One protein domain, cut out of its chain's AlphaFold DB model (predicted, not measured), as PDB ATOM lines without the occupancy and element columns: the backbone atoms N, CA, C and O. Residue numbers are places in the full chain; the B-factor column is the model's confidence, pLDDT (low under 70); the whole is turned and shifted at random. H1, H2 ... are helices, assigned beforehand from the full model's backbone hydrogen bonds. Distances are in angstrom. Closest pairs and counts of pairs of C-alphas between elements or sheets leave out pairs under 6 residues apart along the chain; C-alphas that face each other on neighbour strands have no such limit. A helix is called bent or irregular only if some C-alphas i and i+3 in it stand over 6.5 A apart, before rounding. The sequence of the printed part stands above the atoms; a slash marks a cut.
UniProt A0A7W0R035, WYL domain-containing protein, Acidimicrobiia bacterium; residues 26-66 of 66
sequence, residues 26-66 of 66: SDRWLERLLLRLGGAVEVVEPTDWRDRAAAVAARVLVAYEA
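Overview. This is residues 26 to 66 of the 66 residues of the protein "WYL domain-containing protein" of Acidimicrobiia bacterium (UniProt A0A7W0R035). Two helices are set nearly at right angles: H1 crosses the first part of H2, residues 52 to 57, and the rest of H2 runs away from it. Between them the link loops out, with residues 44 to 49 sticking out, as do residues 61 to 66 with the far part of H2. The printed part has 41 residues with two named helices, H1 then H2, and no named strand; the class is all helix. It is only just compact, close to loose, with a radius of gyration of the C-alphas of 10.3 A, and elongated, spanning 33 by 20 by 17 A.

Arrangement. H1, residues 27 to 40, touches H2, residues 52 to 65, which meets it with residues 52 to 57 alone. Their closest C-alphas, those of Leu 34 and Ala 53, are 5.6 A apart. Their lines are about perpendicular, at 85 degrees. The O i to N i+4 pairs are within hydrogen-bond range in 8 of 10 for H1 and 9 of 10 for H2.

Along the chain. H1 begins at C-alpha 27 (22.983, 45.844, -30.886) and is 19.4 A long; it is irregular, with C-alphas 36 and 39 9.3 A apart. H2 is 20.2 A long and ends at C-alpha 65 (5.261, 40.725, -15.562).

Size, cuts and confidence. The C-alphas farthest apart, of Glu 45 and Ala 66, are 33.0 A apart. The link from H1 to H2, 11 residues, is long. The printed part has no cut, and no printed residue is under 70 in pLDDT.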
ATOM      1  N   SER A  26      26.535  43.850 -33.676       87.62
ATOM      2  CA  SER A  26      25.167  44.378 -33.641       87.62
ATOM      3  C   SER A  26      24.691  44.629 -32.213       87.62
ATOM      4  O   SER A  26      25.076  43.927 -31.274       87.62
ATOM      5  N   ASP A  27      23.745  45.551 -32.096       87.56
ATOM      6  CA  ASP A  27      22.983  45.844 -30.886       87.56
ATOM      7  C   ASP A  27      22.379  44.591 -30.242       87.56
ATOM      8  O   ASP A  27      22.627  44.290 -29.079       87.56
ATOM      9  N   ARG A  28      21.663  43.774 -31.022       89.44
ATOM     10  CA  ARG A  28      21.018  42.549 -30.522       89.44
ATOM     11  C   ARG A  28      22.019  41.534 -29.959       89.44
ATOM     12  O   ARG A  28      21.691  40.790 -29.033       89.44
ATOM     13  N   TRP A  29      23.213  41.450 -30.545       90.56
ATOM     14  CA  TRP A  29      24.268  40.579 -30.033       90.56
ATOM     15  C   TRP A  29      24.751  41.057 -28.660       90.56
ATOM     16  O   TRP A  29      24.812  40.248 -27.734       90.56
ATOM     17  N   LEU A  30      24.997  42.363 -28.516       90.56
ATOM     18  CA  LEU A  30      25.420  42.968 -27.255       90.56
ATOM     19  C   LEU A  30      24.359  42.782 -26.167       90.56
ATOM     20  O   LEU A  30      24.673  42.318 -25.078       90.56
ATOM     21  N   GLU A  31      23.090  43.054 -26.472       92.38
ATOM     22  CA  GLU A  31      21.986  42.899 -25.514       92.38
ATOM     23  C   GLU A  31      21.895  41.469 -24.961       92.38
ATOM     24  O   GLU A  31      21.726  41.268 -23.759       92.38
ATOM     25  N   ARG A  32      22.076  40.454 -25.817       91.38
ATOM     26  CA  ARG A  32      22.109  39.048 -25.385       91.38
ATOM     27  C   ARG A  32      23.320  38.721 -24.516       91.38
ATOM     28  O   ARG A  32      23.198  37.890 -23.618       91.38
ATOM     29  N   LEU A  33      24.477  39.313 -24.804       91.06
ATOM     30  CA  LEU A  33      25.678  39.125 -23.996       91.06
ATOM     31  C   LEU A  33      25.491  39.732 -22.601       91.06
ATOM     32  O   LEU A  33      25.729  39.042 -21.613       91.06
ATOM     33  N   LEU A  34      24.995  40.969 -22.526       92.12
ATOM     34  CA  LEU A  34      24.732  41.669 -21.266       92.12
ATOM     35  C   LEU A  34      23.725  40.903 -20.401       92.12
ATOM     36  O   LEU A  34      23.996  40.641 -19.234       92.12
ATOM     37  N   LEU A  35      22.619  40.432 -20.984       92.75
ATOM     38  CA  LEU A  35      21.646  39.599 -20.265       92.75
ATOM     39  C   LEU A  35      22.243  38.284 -19.754       92.75
ATOM     40  O   LEU A  35      21.887  37.824 -18.674       92.75
ATOM     41  N   ARG A  36      23.143  37.659 -20.523       91.12
ATOM     42  CA  ARG A  36      23.798  36.405 -20.126       91.12
ATOM     43  C   ARG A  36      24.739  36.600 -18.937       91.12
ATOM     44  O   ARG A  36      24.877  35.683 -18.135       91.12
ATOM     45  N   LEU A  37      25.420  37.741 -18.875       90.25
ATOM     46  CA  LEU A  37      26.345  38.082 -17.795       90.25
ATOM     47  C   LEU A  37      25.614  38.648 -16.565       90.25
ATOM     48  O   LEU A  37      26.101  38.511 -15.445       90.25
ATOM     49  N   GLY A  38      24.423  39.219 -16.756       88.50
ATOM     50  CA  GLY A  38      23.574  39.712 -15.676       88.50
ATOM     51  C   GLY A  38      24.229  40.856 -14.900       88.50
ATOM     52  O   GLY A  38      24.898  41.703 -15.479       88.50
ATOM     53  N   GLY A  39      24.050  40.876 -13.579       88.25
ATOM     54  CA  GLY A  39      24.586  41.933 -12.708       88.25
ATOM     55  C   GLY A  39      26.104  41.902 -12.481       88.25
ATOM     56  O   GLY A  39      26.606  42.726 -11.728       88.25
ATOM     57  N   ALA A  40      26.833  40.961 -13.090       89.06
ATOM     58  CA  ALA A  40      28.286  40.832 -12.945       89.06
ATOM     59  C   ALA A  40      29.081  41.580 -14.034       89.06
ATOM     60  O   ALA A  40      30.284  41.365 -14.167       89.06
ATOM     61  N   VAL A  41      28.422  42.411 -14.850       91.38
ATOM     62  CA  VAL A  41      29.062  43.166 -15.933       91.38
ATOM     63  C   VAL A  41      28.597  44.614 -15.957       91.38
ATOM     64  O   VAL A  41      27.434  44.918 -15.696       91.38
ATOM     65  N   GLU A  42      29.501  45.496 -16.365       91.44
ATOM     66  CA  GLU A  42      29.212  46.873 -16.737       91.44
ATOM     67  C   GLU A  42      29.905  47.219 -18.061       91.44
ATOM     68  O   GLU A  42      30.929  46.629 -18.417       91.44
ATOM     69  N   VAL A  43      29.346  48.171 -18.809       92.31
ATOM     70  CA  VAL A  43      29.991  48.702 -20.016       92.31
ATOM     71  C   VAL A  43      30.829  49.910 -19.619       92.31
ATOM     72  O   VAL A  43      30.289  50.906 -19.151       92.31
ATOM     73  N   VAL A  44      32.146  49.838 -19.810       92.25
ATOM     74  CA  VAL A  44      33.057  50.951 -19.486       92.25
ATOM     75  C   VAL A  44      33.109  51.968 -20.631       92.25
ATOM     76  O   VAL A  44      33.032  53.177 -20.394       92.25
ATOM     77  N   GLU A  45      33.173  51.476 -21.870       90.94
ATOM     78  CA  GLU A  45      33.207  52.277 -23.093       90.94
ATOM     79  C   GLU A  45      32.377  51.625 -24.217       90.94
ATOM     80  O   GLU A  45      32.337  50.394 -24.310       90.94
ATOM     81  N   PRO A  46      31.749  52.426 -25.099       90.81
ATOM     82  CA  PRO A  46      31.561  53.872 -24.970       90.81
ATOM     83  C   PRO A  46      30.617  54.216 -23.804       90.81
ATOM     84  O   PRO A  46      29.738  53.433 -23.444       90.81
ATOM     85  N   THR A  47      30.783  55.401 -23.212       91.06
ATOM     86  CA  THR A  47      29.969  55.885 -22.078       91.06
ATOM     87  C   THR A  47      28.471  55.860 -22.357       91.06
ATOM     88  O   THR A  47      27.700  55.539 -21.457       91.06
ATOM     89  N   ASP A  48      28.068  56.109 -23.603       89.69
ATOM     90  CA  ASP A  48      26.664  56.126 -24.033       89.69
ATOM     91  C   ASP A  48      25.973  54.760 -23.881       89.69
ATOM     92  O   ASP A  48      24.753  54.654 -23.984       89.69
ATOM     93  N   TRP A  49      26.738  53.687 -23.655       90.62
ATOM     94  CA  TRP A  49      26.222  52.327 -23.493       90.62
ATOM     95  C   TRP A  49      26.191  51.845 -22.040       90.62
ATOM     96  O   TRP A  49      25.745  50.722 -21.798       90.62
ATOM     97  N   ARG A  50      26.611  52.669 -21.071       89.44
ATOM     98  CA  ARG A  50      26.639  52.311 -19.639       89.44
ATOM     99  C   ARG A  50      25.292  51.806 -19.131       89.44
ATOM    100  O   ARG A  50      25.227  50.756 -18.497       89.44
ATOM    101  N   ASP A  51      24.211  52.472 -19.527       90.38
ATOM    102  CA  ASP A  51      22.855  52.137 -19.074       90.38
ATOM    103  C   ASP A  51      22.199  51.013 -19.888       90.38
ATOM    104  O   ASP A  51      21.095  50.556 -19.575       90.38
ATOM    105  N   ARG A  52      22.867  50.518 -20.937       90.12
ATOM    106  CA  ARG A  52      22.275  49.560 -21.876       90.12
ATOM    107  C   ARG A  52      21.925  48.233 -21.208       90.12
ATOM    108  O   ARG A  52      20.873  47.670 -21.503       90.12
ATOM    109  N   ALA A  53      22.770  47.743 -20.300       88.81
ATOM    110  CA  ALA A  53      22.507  46.502 -19.567       88.81
ATOM    111  C   ALA A  53      21.229  46.612 -18.718       88.81
ATOM    112  O   ALA A  53      20.354  45.747 -18.802       88.81
ATOM    113  N   ALA A  54      21.092  47.713 -17.974       90.62
ATOM    114  CA  ALA A  54      19.925  47.988 -17.142       90.62
ATOM    115  C   ALA A  54      18.650  48.163 -17.984       90.62
ATOM    116  O   ALA A  54      17.628  47.544 -17.689       90.62
ATOM    117  N   ALA A  55      18.718  48.932 -19.077       92.44
ATOM    118  CA  ALA A  55      17.580  49.160 -19.969       92.44
ATOM    119  C   ALA A  55      17.057  47.858 -20.600       92.44
ATOM    120  O   ALA A  55      15.848  47.626 -20.674       92.44
ATOM    121  N   VAL A  56      17.963  46.975 -21.032       92.50
ATOM    122  CA  VAL A  56      17.598  45.676 -21.616       92.50
ATOM    123  C   VAL A  56      16.984  44.757 -20.565       92.50
ATOM    124  O   VAL A  56      15.969  44.120 -20.850       92.50
ATOM    125  N   ALA A  57      17.562  44.699 -19.363       92.12
ATOM    126  CA  ALA A  57      17.026  43.905 -18.261       92.12
ATOM    127  C   ALA A  57      15.612  44.364 -17.871       92.12
ATOM    128  O   ALA A  57      14.714  43.529 -17.779       92.12
ATOM    129  N   ALA A  58      15.388  45.677 -17.745       93.88
ATOM    130  CA  ALA A  58      14.074  46.246 -17.450       93.88
ATOM    131  C   ALA A  58      13.039  45.900 -18.532       93.88
ATOM    132  O   ALA A  58      11.941  45.446 -18.221       93.88
ATOM    133  N   ARG A  59      13.400  46.034 -19.816       93.62
ATOM    134  CA  ARG A  59      12.517  45.665 -20.936       93.62
ATOM    135  C   ARG A  59      12.130  44.185 -20.907       93.62
ATOM    136  O   ARG A  59      10.993  43.851 -21.221       93.62
ATOM    137  N   VAL A  60      13.074  43.298 -20.586       91.44
ATOM    138  CA  VAL A  60      12.799  41.857 -20.488       91.44
ATOM    139  C   VAL A  60      11.920  41.555 -19.281       91.44
ATOM    140  O   VAL A  60      10.986  40.778 -19.427       91.44
ATOM    141  N   LEU A  61      12.169  42.186 -18.132       92.75
ATOM    142  CA  LEU A  61      11.368  41.999 -16.923       92.75
ATOM    143  C   LEU A  61       9.882  42.299 -17.169       92.75
ATOM    144  O   LEU A  61       9.044  41.470 -16.834       92.75
ATOM    145  N   VAL A  62       9.569  43.395 -17.866       96.56
ATOM    146  CA  VAL A  62       8.185  43.746 -18.239       96.56
ATOM    147  C   VAL A  62       7.484  42.619 -19.012       96.56
ATOM    148  O   VAL A  62       6.293  42.402 -18.832       96.56
ATOM    149  N   ALA A  63       8.205  41.867 -19.850       92.38
ATOM    150  CA  ALA A  63       7.625  40.745 -20.595       92.38
ATOM    151  C   ALA A  63       7.318  39.513 -19.722       92.38
ATOM    152  O   ALA A  63       6.561  38.652 -20.156       92.38
ATOM    153  N   TYR A  64       7.916  39.409 -18.532       91.56
ATOM    154  CA  TYR A  64       7.585  38.381 -17.539       91.56
ATOM    155  C   TYR A  64       6.478  38.826 -16.580       91.56
ATOM    156  O   TYR A  64       5.837  37.980 -15.961       91.56
ATOM    157  N   GLU A  65       6.289  40.135 -16.423       91.50
ATOM    158  CA  GLU A  65       5.261  40.725 -15.562       91.50
ATOM    159  C   GLU A  65       3.893  40.859 -16.256       91.50
ATOM    160  O   GLU A  65       2.898  41.124 -15.581       91.50
ATOM    161  N   ALA A  66       3.843  40.684 -17.582       71.38
ATOM    162  CA  ALA A  66       2.633  40.702 -18.409       71.38
ATOM    163  C   ALA A  66       1.982  39.315 -18.528       71.38
ATOM    164  O   ALA A  66       0.730  39.263 -18.517       71.38
TER     165      ALA A  66